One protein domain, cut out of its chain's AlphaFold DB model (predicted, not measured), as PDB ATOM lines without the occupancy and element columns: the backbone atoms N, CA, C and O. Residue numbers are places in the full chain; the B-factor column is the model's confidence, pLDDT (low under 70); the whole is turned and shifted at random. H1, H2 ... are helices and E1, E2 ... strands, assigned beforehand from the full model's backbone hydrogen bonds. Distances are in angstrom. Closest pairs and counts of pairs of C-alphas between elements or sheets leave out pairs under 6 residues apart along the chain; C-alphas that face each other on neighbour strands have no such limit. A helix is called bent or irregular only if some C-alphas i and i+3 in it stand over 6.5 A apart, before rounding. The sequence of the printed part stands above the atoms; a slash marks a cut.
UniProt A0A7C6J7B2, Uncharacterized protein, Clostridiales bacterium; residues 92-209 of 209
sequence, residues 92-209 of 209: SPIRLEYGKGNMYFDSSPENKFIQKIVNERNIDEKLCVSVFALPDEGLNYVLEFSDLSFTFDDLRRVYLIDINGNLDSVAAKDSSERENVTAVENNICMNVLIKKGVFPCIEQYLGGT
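Overview. This is residues 92 to 209 of the 209 residues of an uncharacterized protein of Clostridiales bacterium (UniProt A0A7C6J7B2). Picture one strongly twisted sheet of six strands with a helix on each face: H1 packs on one face, and the long bent helix H2 crosses the other, its arm H2a over E5 and E6 and its arm H2b over E1 and E2, at the sheet's other edge. These are three layers, helices on both faces of a sheet. The printed part has 118 residues, with the order E1 E2 H1 E3 E4 E5 E6 H2 along the chain; the sheet's order is E1 - E2 - E3 - E4 - E5 - E6, all antiparallel, and the class is mixed. It is compact, with a radius of gyration of the C-alphas of 13.0 A, and rounded, spanning 31 by 31 by 30 A.

Along the chain. Find C-alpha 94 at (53.252, 1.587, -13.048), where E1 begins; it runs to residue 98, 12.4 A. Next come E2, residues 101 to 106, 16.9 A, and H1, residues 112 to 121, 14.1 A. Then read E3, residues 128 to 132, 13.2 A; E4, residues 139 to 145, 19.2 A; E5, residues 155 to 162, 20.6 A; and E6, residues 167 to 172, 14.2 A. H2, residues 183 to 206, was assigned as one helix by its hydrogen bonds but is bent: C-alphas 196 and 199 are 6.5 A apart. Its arms are H2a, residues 183 to 196, 17.7 A, and H2b, residues 199 to 206, 10.0 A, ending at C-alpha 206, (56.858, 10.710, -8.663).

Arrangement. Begin at the edge strand E1, a hairpin with E2, where N 96 and O 103 are 2.8 A apart. E2 and E3 have N 106 and O 130 at 2.9 A. E3 to E6 form a meander, each strand the antiparallel neighbour of the one before: look at N 131 and O 141, 2.8 A, N 142 and O 159, 2.9 A, and N 158 and O 171, 2.8 A. H1 is on the sheet over E4, slantwise at 56 degrees on the local plane; its closest C-alphas to E4 are those of Ile 114 and Val 142, 6.4 A. On the opposite face, H2a runs across the strands, at 77 degrees to E5 on the local plane; its closest C-alphas to E6 are Asn 186 and Ala 171, 5.2 A. H2b, at a steep tilt of 40 degrees to H2a, has Cys 201 closest to E1, its C-alpha 6.4 A from that of Leu 96. In H1 every O i to N i+4 pair is within hydrogen-bond range; in H2a 7 of 10 are, in H2b 3 of 4.

Size, cuts and confidence. The two C-alphas farthest apart, those of Asn 164 and Thr 209, are 36.6 A apart. The printed part has no cut and no long link. Its mean pLDDT is 84.8; under 70 are residues 92, 98, 100, 133 to 138 and 205 to 209, the last being the chain's end.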
ATOM      1  N   SER A  92      49.918   4.028 -18.876       63.75
ATOM      2  CA  SER A  92      49.984   2.644 -18.411       63.75
ATOM      3  C   SER A  92      50.204   2.597 -16.898       63.75
ATOM      4  O   SER A  92      51.001   3.390 -16.390       63.75
ATOM      5  N   PRO A  93      49.581   1.641 -16.183       72.19
ATOM      6  CA  PRO A  93      49.831   1.449 -14.764       72.19
ATOM      7  C   PRO A  93      51.306   1.146 -14.493       72.19
ATOM      8  O   PRO A  93      51.909   0.293 -15.149       72.19
ATOM      9  N   ILE A  94      51.877   1.805 -13.493       77.00
ATOM     10  CA  ILE A  94      53.252   1.587 -13.048       77.00
ATOM     11  C   ILE A  94      53.259   0.514 -11.985       77.00
ATOM     12  O   ILE A  94      52.601   0.638 -10.955       77.00
ATOM     13  N   ARG A  95      54.042  -0.531 -12.222       80.62
ATOM     14  CA  ARG A  95      54.292  -1.574 -11.236       80.62
ATOM     15  C   ARG A  95      55.345  -1.094 -10.237       80.62
ATOM     16  O   ARG A  95      56.452  -0.754 -10.640       80.62
ATOM     17  N   LEU A  96      55.015  -1.145  -8.954       76.56
ATOM     18  CA  LEU A  96      55.912  -0.871  -7.833       76.56
ATOM     19  C   LEU A  96      55.992  -2.105  -6.931       76.56
ATOM     20  O   LEU A  96      55.050  -2.897  -6.858       76.56
ATOM     21  N   GLU A  97      57.114  -2.278  -6.242       73.94
ATOM     22  CA  GLU A  97      57.257  -3.331  -5.236       73.94
ATOM     23  C   GLU A  97      56.652  -2.872  -3.905       73.94
ATOM     24  O   GLU A  97      56.872  -1.745  -3.463       73.94
ATOM     25  N   TYR A  98      55.880  -3.748  -3.261       69.69
ATOM     26  CA  TYR A  98      55.256  -3.504  -1.961       69.69
ATOM     27  C   TYR A  98      55.425  -4.740  -1.078       69.69
ATOM     28  O   TYR A  98      54.825  -5.786  -1.331       69.69
ATOM     29  N   GLY A  99      56.251  -4.648  -0.034       72.31
ATOM     30  CA  GLY A  99      56.567  -5.799   0.816       72.31
ATOM     31  C   GLY A  99      57.178  -6.952   0.005       72.31
ATOM     32  O   GLY A  99      58.271  -6.816  -0.532       72.31
ATOM     33  N   LYS A 100      56.478  -8.093  -0.076       68.38
ATOM     34  CA  LYS A 100      56.846  -9.249  -0.928       68.38
ATOM     35  C   LYS A 100      56.030  -9.326  -2.229       68.38
ATOM     36  O   LYS A 100      56.127 -10.307  -2.963       68.38
ATOM     37  N   GLY A 101      55.191  -8.328  -2.472       71.94
ATOM     38  CA  GLY A 101      54.235  -8.255  -3.560       71.94
ATOM     39  C   GLY A 101      54.520  -7.139  -4.551       71.94
ATOM     40  O   GLY A 101      55.497  -6.401  -4.442       71.94
ATOM     41  N   ASN A 102      53.604  -6.995  -5.504       76.12
ATOM     42  CA  ASN A 102      53.552  -5.846  -6.397       76.12
ATOM     43  C   ASN A 102      52.334  -4.999  -6.043       76.12
ATOM     44  O   ASN A 102      51.354  -5.526  -5.535       76.12
ATOM     45  N   MET A 103      52.398  -3.715  -6.350       82.00
ATOM     46  CA  MET A 103      51.252  -2.821  -6.440       82.00
ATOM     47  C   MET A 103      51.320  -2.092  -7.779       82.00
ATOM     48  O   MET A 103      52.399  -1.943  -8.355       82.00
ATOM     49  N   TYR A 104      50.181  -1.639  -8.281       83.19
ATOM     50  CA  TYR A 104      50.097  -0.881  -9.518       83.19
ATOM     51  C   TYR A 104      49.510   0.490  -9.238       83.19
ATOM     52  O   TYR A 104      48.491   0.602  -8.563       83.19
ATOM     53  N   PHE A 105      50.168   1.516  -9.754       86.06
ATOM     54  CA  PHE A 105      49.771   2.911  -9.655       86.06
ATOM     55  C   PHE A 105      49.268   3.391 -11.016       86.06
ATOM     56  O   PHE A 105      49.933   3.164 -12.025       86.06
ATOM     57  N   ASP A 106      48.127   4.067 -11.054       85.62
ATOM     58  CA  ASP A 106      47.565   4.646 -12.272       85.62
ATOM     59  C   ASP A 106      46.831   5.952 -11.951       85.62
ATOM     60  O   ASP A 106      45.869   5.966 -11.182       85.62
ATOM     61  N   SER A 107      47.292   7.052 -12.540       85.56
ATOM     62  CA  SER A 107      46.671   8.377 -12.445       85.56
ATOM     63  C   SER A 107      45.958   8.787 -13.738       85.56
ATOM     64  O   SER A 107      45.586   9.949 -13.896       85.56
ATOM     65  N   SER A 108      45.773   7.855 -14.682       84.88
ATOM     66  CA  SER A 108      45.070   8.124 -15.935       84.88
ATOM     67  C   SER A 108      43.632   8.553 -15.641       84.88
ATOM     68  O   SER A 108      42.912   7.805 -14.971       84.88
ATOM     69  N   PRO A 109      43.152   9.678 -16.202       82.50
ATOM     70  CA  PRO A 109      41.761  10.090 -16.051       82.50
ATOM     71  C   PRO A 109      40.774   9.001 -16.479       82.50
ATOM     72  O   PRO A 109      39.740   8.832 -15.853       82.50
ATOM     73  N   GLU A 110      41.110   8.188 -17.484       86.56
ATOM     74  CA  GLU A 110      40.248   7.098 -17.966       86.56
ATOM     75  C   GLU A 110      40.229   5.848 -17.066       86.56
ATOM     76  O   GLU A 110      39.511   4.884 -17.350       86.56
ATOM     77  N   ASN A 111      40.989   5.829 -15.966       88.44
ATOM     78  CA  ASN A 111      40.978   4.706 -15.040       88.44
ATOM     79  C   ASN A 111      39.566   4.509 -14.459       88.44
ATOM     80  O   ASN A 111      38.990   5.396 -13.827       88.44
ATOM     81  N   LYS A 112      39.012   3.304 -14.634       88.69
ATOM     82  CA  LYS A 112      37.628   2.984 -14.243       88.69
ATOM     83  C   LYS A 112      37.330   3.215 -12.756       88.69
ATOM     84  O   LYS A 112      36.190   3.518 -12.411       88.69
ATOM     85  N   PHE A 113      38.320   3.045 -11.876       90.62
ATOM     86  CA  PHE A 113      38.151   3.238 -10.439       90.62
ATOM     87  C   PHE A 113      38.121   4.727 -10.095       90.62
ATOM     88  O   PHE A 113      37.246   5.151  -9.343       90.62
ATOM     89  N   ILE A 114      39.000   5.524 -10.716       93.50
ATOM     90  CA  ILE A 114      38.970   6.990 -10.614       93.50
ATOM     91  C   ILE A 114      37.633   7.522 -11.129       93.50
ATOM     92  O   ILE A 114      36.925   8.198 -10.389       93.50
ATOM     93  N   GLN A 115      37.237   7.145 -12.348       93.06
ATOM     94  CA  GLN A 115      35.983   7.592 -12.960       93.06
ATOM     95  C   GLN A 115      34.763   7.254 -12.107       93.06
ATOM     96  O   GLN A 115      33.846   8.062 -11.989       93.06
ATOM     97  N   LYS A 116      34.738   6.080 -11.470       91.88
ATOM     98  CA  LYS A 116      33.660   5.734 -10.542       91.88
ATOM     99  C   LYS A 116      33.557   6.749  -9.402       91.88
ATOM    100  O   LYS A 116      32.480   7.294  -9.177       91.88
ATOM    101  N   ILE A 117      34.661   7.013  -8.704       94.62
ATOM    102  CA  ILE A 117      34.675   7.922  -7.552       94.62
ATOM    103  C   ILE A 117      34.382   9.363  -7.975       94.62
ATOM    104  O   ILE A 117      33.560  10.026  -7.348       94.62
ATOM    105  N   VAL A 118      34.989   9.822  -9.068       94.19
ATOM    106  CA  VAL A 118      34.759  11.146  -9.658       94.19
ATOM    107  C   VAL A 118      33.280  11.366  -9.954       94.19
ATOM    108  O   VAL A 118      32.721  12.378  -9.537       94.19
ATOM    109  N   ASN A 119      32.620  10.398 -10.592       93.44
ATOM    110  CA  ASN A 119      31.201  10.501 -10.926       93.44
ATOM    111  C   ASN A 119      30.294  10.395  -9.689       93.44
ATOM    112  O   ASN A 119      29.326  11.144  -9.573       93.44
ATOM    113  N   GLU A 120      30.588   9.487  -8.753       94.75
ATOM    114  CA  GLU A 120      29.770   9.288  -7.546       94.75
ATOM    115  C   GLU A 120      29.899  10.441  -6.539       94.75
ATOM    116  O   GLU A 120      28.952  10.729  -5.805       94.75
ATOM    117  N   ARG A 121      31.061  11.103  -6.482       93.81
ATOM    118  CA  ARG A 121      31.385  12.119  -5.468       93.81
ATOM    119  C   ARG A 121      31.563  13.529  -6.028       93.81
ATOM    120  O   ARG A 121      31.699  14.462  -5.240       93.81
ATOM    121  N   ASN A 122      31.506  13.693  -7.350       94.75
ATOM    122  CA  ASN A 122      31.690  14.964  -8.053       94.75
ATOM    123  C   ASN A 122      33.025  15.643  -7.683       94.75
ATOM    124  O   ASN A 122      33.055  16.773  -7.191       94.75
ATOM    125  N   ILE A 123      34.121  14.907  -7.881       93.69
ATOM    126  CA  ILE A 123      35.506  15.311  -7.581       93.69
ATOM    127  C   ILE A 123      36.247  15.565  -8.900       93.69
ATOM    128  O   ILE A 123      35.927  14.943  -9.905       93.69
ATOM    129  N   ASP A 124      37.233  16.463  -8.914       93.50
ATOM    130  CA  ASP A 124      38.120  16.620 -10.075       93.50
ATOM    131  C   ASP A 124      39.005  15.373 -10.239       93.50
ATOM    132  O   ASP A 124      39.766  15.015  -9.341       93.50
ATOM    133  N   GLU A 125      38.925  14.721 -11.399       91.62
ATOM    134  CA  GLU A 125      39.701  13.522 -11.733       91.62
ATOM    135  C   GLU A 125      41.217  13.718 -11.624       91.62
ATOM    136  O   GLU A 125      41.930  12.772 -11.297       91.62
ATOM    137  N   LYS A 126      41.718  14.945 -11.819       91.38
ATOM    138  CA  LYS A 126      43.152  15.257 -11.701       91.38
ATOM    139  C   LYS A 126      43.666  15.171 -10.269       91.38
ATOM    140  O   LYS A 126      44.868  15.051 -10.063       91.38
ATOM    141  N   LEU A 127      42.768  15.245  -9.291       92.88
ATOM    142  CA  LEU A 127      43.084  15.113  -7.872       92.88
ATOM    143  C   LEU A 127      43.011  13.658  -7.396       92.88
ATOM    144  O   LEU A 127      43.109  13.404  -6.195       92.88
ATOM    145  N   CYS A 128      42.811  12.703  -8.307       92.94
ATOM    146  CA  CYS A 128      42.649  11.299  -7.976       92.94
ATOM    147  C   CYS A 128      43.782  10.432  -8.524       92.94
ATOM    148  O   CYS A 128      44.272  10.614  -9.635       92.94
ATOM    149  N   VAL A 129      44.147   9.425  -7.738       90.44
ATOM    150  CA  VAL A 129      45.123   8.397  -8.104       90.44
ATOM    151  C   VAL A 129      44.566   7.033  -7.730       90.44
ATOM    152  O   VAL A 129      44.114   6.844  -6.604       90.44
ATOM    153  N   SER A 130      44.649   6.059  -8.634       89.12
ATOM    154  CA  SER A 130      44.328   4.664  -8.342       89.12
ATOM    155  C   SER A 130      45.579   3.878  -7.962       89.12
ATOM    156  O   SER A 130      46.601   3.929  -8.642       89.12
ATOM    157  N   VAL A 131      45.460   3.073  -6.912       86.31
ATOM    158  CA  VAL A 131      46.429   2.053  -6.512       86.31
ATOM    159  C   VAL A 131      45.710   0.708  -6.433       86.31
ATOM    160  O   VAL A 131      44.706   0.581  -5.736       86.31
ATOM    161  N   PHE A 132      46.188  -0.308  -7.149       77.25
ATOM    162  CA  PHE A 132      45.516  -1.606  -7.224       77.25
ATOM    163  C   PHE A 132      46.472  -2.795  -7.320       77.25
ATOM    164  O   PHE A 132      47.680  -2.643  -7.492       77.25
ATOM    165  N   ALA A 133      45.889  -3.994  -7.211       64.06
ATOM    166  CA  ALA A 133      46.572  -5.283  -7.259       64.06
ATOM    167  C   ALA A 133      47.660  -5.447  -6.184       64.06
ATOM    168  O   ALA A 133      48.791  -5.799  -6.498       64.06
ATOM    169  N   LEU A 134      47.277  -5.252  -4.915       63.41
ATOM    170  CA  LEU A 134      48.004  -5.822  -3.777       63.41
ATOM    171  C   LEU A 134      47.756  -7.343  -3.731       63.41
ATOM    172  O   LEU A 134      46.609  -7.751  -3.932       63.41
ATOM    173  N   PRO A 135      48.767  -8.188  -3.451       49.16
ATOM    174  CA  PRO A 135      48.609  -9.644  -3.510       49.16
ATOM    175  C   PRO A 135      47.574 -10.198  -2.525       49.16
ATOM    176  O   PRO A 135      47.006 -11.254  -2.784       49.16
ATOM    177  N   ASP A 136      47.315  -9.480  -1.429       51.56
ATOM    178  CA  ASP A 136      46.674 -10.059  -0.246       51.56
ATOM    179  C   ASP A 136      45.343  -9.400   0.159       51.56
ATOM    180  O   ASP A 136      44.694  -9.891   1.077       51.56
ATOM    181  N   GLU A 137      44.898  -8.314  -0.495       60.16
ATOM    182  CA  GLU A 137      43.831  -7.479   0.098       60.16
ATOM    183  C   GLU A 137      42.521  -7.344  -0.682       60.16
ATOM    184  O   GLU A 137      41.572  -6.806  -0.128       60.16
ATOM    185  N   GLY A 138      42.389  -7.843  -1.917       67.75
ATOM    186  CA  GLY A 138      41.095  -7.829  -2.638       67.75
ATOM    187  C   GLY A 138      40.441  -6.440  -2.799       67.75
ATOM    188  O   GLY A 138      39.288  -6.339  -3.219       67.75
ATOM    189  N   LEU A 139      41.169  -5.376  -2.473       77.38
ATOM    190  CA  LEU A 139      40.715  -3.998  -2.448       77.38
ATOM    191  C   LEU A 139      41.597  -3.168  -3.375       77.38
ATOM    192  O   LEU A 139      42.812  -3.359  -3.473       77.38
ATOM    193  N   ASN A 140      40.953  -2.237  -4.061       87.62
ATOM    194  CA  ASN A 140      41.576  -1.205  -4.866       87.62
ATOM    195  C   ASN A 140      41.412   0.117  -4.121       87.62
ATOM    196  O   ASN A 140      40.347   0.401  -3.576       87.62
ATOM    197  N   TYR A 141      42.455   0.929  -4.111       91.19
ATOM    198  CA  TYR A 141      42.474   2.205  -3.418       91.19
ATOM    199  C   TYR A 141      42.390   3.328  -4.443       91.19
ATOM    200  O   TYR A 141      43.147   3.343  -5.411       91.19
ATOM    201  N   VAL A 142      41.499   4.289  -4.227       93.94
ATOM    202  CA  VAL A 142      41.547   5.578  -4.928       93.94
ATOM    203  C   VAL A 142      41.860   6.652  -3.903       93.94
ATOM    204  O   VAL A 142      41.141   6.809  -2.920       93.94
ATOM    205  N   LEU A 143      42.963   7.358  -4.103       94.06
ATOM    206  CA  LEU A 143      43.434   8.430  -3.239       94.06
ATOM    207  C   LEU A 143      42.922   9.755  -3.812       94.06
ATOM    208  O   LEU A 143      43.171  10.041  -4.980       94.06
ATOM    209  N   GLU A 144      42.210  10.544  -3.007       95.38
ATOM    210  CA  GLU A 144      41.803  11.923  -3.322       95.38
ATOM    211  C   GLU A 144      42.717  12.898  -2.590       95.38
ATOM    212  O   GLU A 144      42.850  12.835  -1.364       95.38
ATOM    213  N   PHE A 145      43.276  13.839  -3.340       93.50
ATOM    214  CA  PHE A 145      44.149  14.887  -2.835       93.50
ATOM    215  C   PHE A 145      43.450  16.246  -2.836       93.50
ATOM    216  O   PHE A 145      42.522  16.493  -3.603       93.50
ATOM    217  N   SER A 146      43.894  17.148  -1.964       93.69
ATOM    218  CA  SER A 146      43.447  18.541  -1.967       93.69
ATOM    219  C   SER A 146      44.125  19.393  -3.038       93.69
ATOM    220  O   SER A 146      43.594  20.448  -3.377       93.69
ATOM    221  N   ASP A 147      45.281  18.958  -3.547       89.75
ATOM    222  CA  ASP A 147      46.064  19.661  -4.566       89.75
ATOM    223  C   ASP A 147      46.915  18.675  -5.396       89.75
ATOM    224  O   ASP A 147      47.057  17.501  -5.048       89.75
ATOM    225  N   LEU A 148      47.505  19.158  -6.491       85.56
ATOM    226  CA  LEU A 148      48.320  18.407  -7.458       85.56
ATOM    227  C   LEU A 148      49.766  18.149  -6.994       85.56
ATOM    228  O   LEU A 148      50.621  17.766  -7.790       85.56
ATOM    229  N   SER A 149      50.062  18.379  -5.718       82.56
ATOM    230  CA  SER A 149      51.356  18.086  -5.086       82.56
ATOM    231  C   SER A 149      51.542  16.597  -4.773       82.56
ATOM    232  O   SER A 149      52.671  16.151  -4.590       82.56
ATOM    233  N   PHE A 150      50.442  15.837  -4.683       82.31
ATOM    234  CA  PHE A 150      50.410  14.395  -4.411       82.31
ATOM    235  C   PHE A 150      51.227  13.951  -3.183       82.31
ATOM    236  O   PHE A 150      51.767  12.845  -3.150       82.31
ATOM    237  N   THR A 151      51.293  14.787  -2.143       86.00
ATOM    238  CA  THR A 151      51.955  14.438  -0.877       86.00
ATOM    239  C   THR A 151      50.985  13.774   0.101       86.00
ATOM    240  O   THR A 151      49.766  13.945   0.018       86.00
ATOM    241  N   PHE A 152      51.506  13.063   1.108       87.81
ATOM    242  CA  PHE A 152      50.664  12.581   2.211       87.81
ATOM    243  C   PHE A 152      49.993  13.729   2.990       87.81
ATOM    244  O   PHE A 152      48.931  13.547   3.601       87.81
ATOM    245  N   ASP A 153      50.601  14.918   3.005       89.25
ATOM    246  CA  ASP A 153      50.019  16.075   3.678       89.25
ATOM    247  C   ASP A 153      48.753  16.572   2.969       89.25
ATOM    248  O   ASP A 153      47.783  16.906   3.655       89.25
ATOM    249  N   ASP A 154      48.714  16.437   1.645       91.19
ATOM    250  CA  ASP A 154      47.585  16.805   0.788       91.19
ATOM    251  C   ASP A 154      46.589  15.661   0.551       91.19
ATOM    252  O   ASP A 154      45.516  15.879  -0.012       91.19
ATOM    253  N   LEU A 155      46.889  14.436   0.992       93.19
ATOM    254  CA  LEU A 155      45.923  13.340   0.943       93.19
ATOM    255  C   LEU A 155      44.702  13.685   1.803       93.19
ATOM    256  O   LEU A 155      44.827  13.895   3.006       93.19
ATOM    257  N   ARG A 156      43.501  13.658   1.234       95.69
ATOM    258  CA  ARG A 156      42.260  13.941   1.961       95.69
ATOM    259  C   ARG A 156      41.525  12.663   2.344       95.69
ATOM    260  O   ARG A 156      41.259  12.426   3.528       95.69
ATOM    261  N   ARG A 157      41.224  11.837   1.339       96.50
ATOM    262  CA  ARG A 157      40.441  10.603   1.473       96.50
ATOM    263  C   ARG A 157      41.065   9.458   0.702       96.50
ATOM    264  O   ARG A 157      41.763   9.654  -0.289       96.50
ATOM    265  N   VAL A 158      40.758   8.255   1.160       95.75
ATOM    266  CA  VAL A 158      41.069   7.002   0.490       95.75
ATOM    267  C   VAL A 158      39.768   6.228   0.362       95.75
ATOM    268  O   VAL A 158      39.133   5.888   1.360       95.75
ATOM    269  N   TYR A 159      39.374   5.972  -0.877       95.56
ATOM    270  CA  TYR A 159      38.210   5.175  -1.227       95.56
ATOM    271  C   TYR A 159      38.646   3.726  -1.402       95.56
ATOM    272  O   TYR A 159      39.510   3.438  -2.233       95.56
ATOM    273  N   LEU A 160      38.059   2.829  -0.614       92.62
ATOM    274  CA  LEU A 160      38.318   1.397  -0.674       92.62
ATOM    275  C   LEU A 160      37.260   0.781  -1.589       92.62
ATOM    276  O   LEU A 160      36.064   0.861  -1.313       92.62
ATOM    277  N   ILE A 161      37.698   0.216  -2.709       90.56
ATOM    278  CA  ILE A 161      36.836  -0.325  -3.758       90.56
ATOM    279  C   ILE A 161      37.041  -1.835  -3.835       90.56
ATOM    280  O   ILE A 161      38.165  -2.302  -4.024       90.56
ATOM    281  N   ASP A 162      35.959  -2.600  -3.735       86.81
ATOM    282  CA  ASP A 162      36.007  -4.060  -3.810       86.81
ATOM    283  C   ASP A 162      36.450  -4.575  -5.199       86.81
ATOM    284  O   ASP A 162      36.541  -3.836  -6.189       86.81
ATOM    285  N   ILE A 163      36.699  -5.883  -5.299       80.38
ATOM    286  CA  ILE A 163      37.041  -6.556  -6.565       80.38
ATOM    287  C   ILE A 163      35.993  -6.381  -7.676       80.38
ATOM    288  O   ILE A 163      36.320  -6.513  -8.856       80.38
ATOM    289  N   ASN A 164      34.740  -6.097  -7.317       82.94
ATOM    290  CA  ASN A 164      33.636  -5.909  -8.256       82.94
ATOM    291  C   ASN A 164      33.535  -4.454  -8.731       82.94
ATOM    292  O   ASN A 164      32.743  -4.154  -9.624       82.94
ATOM    293  N   GLY A 165      34.341  -3.553  -8.166       83.12
ATOM    294  CA  GLY A 165      34.290  -2.134  -8.461       83.12
ATOM    295  C   GLY A 165      33.197  -1.398  -7.694       83.12
ATOM    296  O   GLY A 165      32.721  -0.388  -8.198       83.12
ATOM    297  N   ASN A 166      32.760  -1.870  -6.526       89.25
ATOM    298  CA  ASN A 166      31.854  -1.147  -5.629       89.25
ATOM    299  C   ASN A 166      32.642  -0.414  -4.546       89.25
ATOM    300  O   ASN A 166      33.633  -0.937  -4.045       89.25
ATOM    301  N   LEU A 167      32.187   0.782  -4.165       91.75
ATOM    302  CA  LEU A 167      32.742   1.478  -3.010       91.75
ATOM    303  C   LEU A 167      32.341   0.720  -1.740       91.75
ATOM    304  O   LEU A 167      31.154   0.625  -1.433       91.75
ATOM    305  N   ASP A 168      33.329   0.197  -1.025       91.81
ATOM    306  CA  ASP A 168      33.152  -0.497   0.246       91.81
ATOM    307  C   ASP A 168      33.139   0.508   1.407       91.81
ATOM    308  O   ASP A 168      32.171   0.607   2.167       91.81
ATOM    309  N   SER A 169      34.190   1.323   1.505       93.50
ATOM    310  CA  SER A 169      34.389   2.218   2.643       93.50
ATOM    311  C   SER A 169      35.282   3.421   2.313       93.50
ATOM    312  O   SER A 169      35.943   3.466   1.271       93.50
ATOM    313  N   VAL A 170      35.265   4.442   3.181       96.06
ATOM    314  CA  VAL A 170      36.052   5.675   3.010       96.06
ATOM    315  C   VAL A 170      36.860   5.957   4.270       96.06
ATOM    316  O   VAL A 170      36.308   6.309   5.317       96.06
ATOM    317  N   ALA A 171      38.182   5.856   4.145       95.88
ATOM    318  CA  ALA A 171      39.120   6.363   5.136       95.88
ATOM    319  C   ALA A 171      39.474   7.824   4.824       95.88
ATOM    320  O   ALA A 171      39.535   8.234   3.667       95.88
ATOM    321  N   ALA A 172      39.708   8.631   5.855       96.81
ATOM    322  CA  ALA A 172      39.994  10.053   5.701       96.81
ATOM    323  C   ALA A 172      40.904  10.585   6.814       96.81
ATOM    324  O   ALA A 172      40.917  10.068   7.944       96.81
ATOM    325  N   LYS A 173      41.651  11.658   6.512       94.06
ATOM    326  CA  LYS A 173      42.412  12.394   7.540       94.06
ATOM    327  C   LYS A 173      41.462  13.020   8.552       94.06
ATOM    328  O   LYS A 173      41.635  12.814   9.756       94.06
ATOM    329  N   ASP A 174      40.436  13.721   8.072       93.25
ATOM    330  CA  ASP A 174      39.416  14.282   8.948       93.25
ATOM    331  C   ASP A 174      38.406  13.209   9.378       93.25
ATOM    332  O   ASP A 174      37.879  12.439   8.579       93.25
ATOM    333  N   SER A 175      38.119  13.173  10.676       87.69
ATOM    334  CA  SER A 175      37.091  12.319  11.262       87.69
ATOM    335  C   SER A 175      35.687  12.545  10.725       87.69
ATOM    336  O   SER A 175      34.929  11.579  10.670       87.69
ATOM    337  N   SER A 176      35.346  13.770  10.318       91.94
ATOM    338  CA  SER A 176      34.020  14.069   9.768       91.94
ATOM    339  C   SER A 176      33.810  13.529   8.357       91.94
ATOM    340  O   SER A 176      32.684  13.516   7.875       91.94
ATOM    341  N   GLU A 177      34.884  13.122   7.685       93.94
ATOM    342  CA  GLU A 177      34.872  12.688   6.286       93.94
ATOM    343  C   GLU A 177      34.962  11.166   6.128       93.94
ATOM    344  O   GLU A 177      34.986  10.664   5.007       93.94
ATOM    345  N   ARG A 178      35.029  10.431   7.243       94.50
ATOM    346  CA  ARG A 178      35.074   8.966   7.257       94.50
ATOM    347  C   ARG A 178      33.683   8.398   7.021       94.50
ATOM    348  O   ARG A 178      32.714   8.862   7.620       94.50
ATOM    349  N   GLU A 179      33.606   7.324   6.247       95.12
ATOM    350  CA  GLU A 179      32.360   6.598   6.008       95.12
ATOM    351  C   GLU A 179      32.605   5.101   6.167       95.12
ATOM    352  O   GLU A 179      33.515   4.542   5.559       95.12
ATOM    353  N   ASN A 180      31.771   4.447   6.978       90.81
ATOM    354  CA  ASN A 180      31.768   2.990   7.146       90.81
ATOM    355  C   ASN A 180      33.108   2.379   7.611       90.81
ATOM    356  O   ASN A 180      33.321   1.187   7.440       90.81
ATOM    357  N   VAL A 181      33.980   3.173   8.248       91.31
ATOM    358  CA  VAL A 181      35.212   2.706   8.909       91.31
ATOM    359  C   VAL A 181      35.269   3.170  10.362       91.31
ATOM    360  O   VAL A 181      34.880   4.291  10.705       91.31
ATOM    361  N   THR A 182      35.804   2.331  11.244       92.62
ATOM    362  CA  THR A 182      36.107   2.715  12.626       92.62
ATOM    363  C   THR A 182      37.350   3.606  12.700       92.62
ATOM    364  O   THR A 182      38.175   3.669  11.789       92.62
ATOM    365  N   ALA A 183      37.547   4.288  13.834       91.69
ATOM    366  CA  ALA A 183      38.756   5.084  14.058       91.69
ATOM    367  C   ALA A 183      40.049   4.243  14.033       91.69
ATOM    368  O   ALA A 183      41.097   4.748  13.632       91.69
ATOM    369  N   VAL A 184      39.978   2.975  14.456       93.25
ATOM    370  CA  VAL A 184      41.123   2.051  14.443       93.25
ATOM    371  C   VAL A 184      41.456   1.642  13.010       93.25
ATOM    372  O   VAL A 184      42.609   1.775  12.608       93.25
ATOM    373  N   GLU A 185      40.461   1.227  12.225       91.25
ATOM    374  CA  GLU A 185      40.639   0.874  10.807       91.25
ATOM    375  C   GLU A 185      41.141   2.067   9.997       91.25
ATOM    376  O   GLU A 185      42.099   1.940   9.240       91.25
ATOM    377  N   ASN A 186      40.589   3.258  10.236       93.62
ATOM    378  CA  ASN A 186      41.063   4.484   9.605       93.62
ATOM    379  C   ASN A 186      42.540   4.754   9.916       93.62
ATOM    380  O   ASN A 186      43.296   5.158   9.038       93.62
ATOM    381  N   ASN A 187      42.970   4.539  11.163       91.69
ATOM    382  CA  ASN A 187      44.370   4.706  11.541       91.69
ATOM    383  C   ASN A 187      45.277   3.676  10.848       91.69
ATOM    384  O   ASN A 187      46.364   4.034  10.397       91.69
ATOM    385  N   ILE A 188      44.838   2.421  10.749       89.81
ATOM    386  CA  ILE A 188      45.577   1.370  10.038       89.81
ATOM    387  C   ILE A 188      45.702   1.734   8.556       89.81
ATOM    388  O   ILE A 188      46.816   1.775   8.037       89.81
ATOM    389  N   CYS A 189      44.597   2.096   7.903       89.88
ATOM    390  CA  CYS A 189      44.593   2.500   6.503       89.88
ATOM    391  C   CYS A 189      45.498   3.720   6.270       89.88
ATOM    392  O   CYS A 189      46.501   3.623   5.569       89.88
ATOM    393  N   MET A 190      45.230   4.847   6.933       91.06
ATOM    394  CA  MET A 190      45.933   6.102   6.654       91.06
ATOM    395  C   MET A 190      47.413   6.067   7.055       91.06
ATOM    396  O   MET A 190      48.257   6.564   6.313       91.06
ATOM    397  N   ASN A 191      47.763   5.494   8.213       87.69
ATOM    398  CA  ASN A 191      49.137   5.566   8.727       87.69
ATOM    399  C   ASN A 191      49.991   4.333   8.434       87.69
ATOM    400  O   ASN A 191      51.202   4.478   8.284       87.69
ATOM    401  N   VAL A 192      49.419   3.127   8.418       86.25
ATOM    402  CA  VAL A 192      50.203   1.900   8.209       86.25
ATOM    403  C   VAL A 192      50.251   1.568   6.728       86.25
ATOM    404  O   VAL A 192      51.336   1.556   6.157       86.25
ATOM    405  N   LEU A 193      49.090   1.368   6.105       85.50
ATOM    406  CA  LEU A 193      49.025   0.975   4.698       85.50
ATOM    407  C   LEU A 193      49.472   2.122   3.797       85.50
ATOM    408  O   LEU A 193      50.384   1.967   2.994       85.50
ATOM    409  N   ILE A 194      48.880   3.301   3.977       88.44
ATOM    410  CA  ILE A 194      49.067   4.410   3.048       88.44
ATOM    411  C   ILE A 194      50.368   5.163   3.330       88.44
ATOM    412  O   ILE A 194      51.267   5.147   2.495       88.44
ATOM    413  N   LYS A 195      50.532   5.769   4.513       88.69
ATOM    414  CA  LYS A 195      51.727   6.580   4.820       88.69
ATOM    415  C   LYS A 195      53.039   5.790   4.845       88.69
ATOM    416  O   LYS A 195      54.064   6.315   4.430       88.69
ATOM    417  N   LYS A 196      53.041   4.582   5.413       83.88
ATOM    418  CA  LYS A 196      54.273   3.791   5.614       83.88
ATOM    419  C   LYS A 196      54.490   2.715   4.557       83.88
ATOM    420  O   LYS A 196      55.602   2.208   4.466       83.88
ATOM    421  N   GLY A 197      53.447   2.349   3.822       82.56
ATOM    422  CA  GLY A 197      53.493   1.285   2.834       82.56
ATOM    423  C   GLY A 197      53.447   1.819   1.406       82.56
ATOM    424  O   GLY A 197      54.417   1.697   0.673       82.56
ATOM    425  N   VAL A 198      52.328   2.431   1.023       83.81
ATOM    426  CA  VAL A 198      52.043   2.851  -0.356       83.81
ATOM    427  C   VAL A 198      52.800   4.123  -0.753       83.81
ATOM    428  O   VAL A 198      53.440   4.138  -1.801       83.81
ATOM    429  N   PHE A 199      52.768   5.183   0.062       84.62
ATOM    430  CA  PHE A 199      53.407   6.462  -0.286       84.62
ATOM    431  C   PHE A 199      54.913   6.374  -0.510       84.62
ATOM    432  O   PHE A 199      55.352   6.919  -1.515       84.62
ATOM    433  N   PRO A 200      55.706   5.673   0.322       82.31
ATOM    434  CA  PRO A 200      57.138   5.546   0.067       82.31
ATOM    435  C   PRO A 200      57.440   4.932  -1.306       82.31
ATOM    436  O   PRO A 200      58.417   5.313  -1.947       82.31
ATOM    437  N   CYS A 201      56.589   4.019  -1.789       79.25
ATOM    438  CA  CYS A 201      56.713   3.444  -3.128       79.25
ATOM    439  C   CYS A 201      56.323   4.448  -4.227       79.25
ATOM    440  O   CYS A 201      56.962   4.483  -5.275       79.25
ATOM    441  N   ILE A 202      55.294   5.272  -3.999       76.56
ATOM    442  CA  ILE A 202      54.856   6.322  -4.937       76.56
ATOM    443  C   ILE A 202      55.887   7.457  -5.021       76.56
ATOM    444  O   ILE A 202      56.218   7.895  -6.118       76.56
ATOM    445  N   GLU A 203      56.415   7.919  -3.886       76.19
ATOM    446  CA  GLU A 203      57.403   9.002  -3.800       76.19
ATOM    447  C   GLU A 203      58.683   8.652  -4.563       76.19
ATOM    448  O   GLU A 203      59.192   9.484  -5.308       76.19
ATOM    449  N   GLN A 204      59.158   7.405  -4.476       72.50
ATOM    450  CA  GLN A 204      60.292   6.938  -5.287       72.50
ATOM    451  C   GLN A 204      60.073   7.115  -6.797       72.50
ATOM    452  O   GLN A 204      61.043   7.244  -7.540       72.50
ATOM    453  N   TYR A 205      58.818   7.118  -7.255       67.50
ATOM    454  CA  TYR A 205      58.476   7.196  -8.670       67.50
ATOM    455  C   TYR A 205      58.084   8.610  -9.128       67.50
ATOM    456  O   TYR A 205      58.505   9.043 -10.197       67.50
ATOM    457  N   LEU A 206      57.309   9.349  -8.329       67.56
ATOM    458  CA  LEU A 206      56.858  10.710  -8.663       67.56
ATOM    459  C   LEU A 206      57.890  11.806  -8.342       67.56
ATOM    460  O   LEU A 206      57.610  12.984  -8.552       67.56
ATOM    461  N   GLY A 207      59.089  11.439  -7.883       55.44
ATOM    462  CA  GLY A 207      60.188  12.383  -7.665       55.44
ATOM    463  C   GLY A 207      60.229  12.969  -6.257       55.44
ATOM    464  O   GLY A 207      60.447  14.168  -6.093       55.44
ATOM    465  N   GLY A 208      60.050  12.127  -5.239       44.50
ATOM    466  CA  GLY A 208      60.437  12.448  -3.871       44.50
ATOM    467  C   GLY A 208      61.930  12.770  -3.836       44.50
ATOM    468  O   GLY A 208      62.766  11.887  -4.026       44.50
ATOM    469  N   THR A 209      62.239  14.052  -3.674       39.16
ATOM    470  CA  THR A 209      63.594  14.588  -3.485       39.16
ATOM    471  C   THR A 209      64.279  14.013  -2.257       39.16
ATOM    472  O   THR A 209      63.596  13.940  -1.209       39.16
TER     473      THR A 209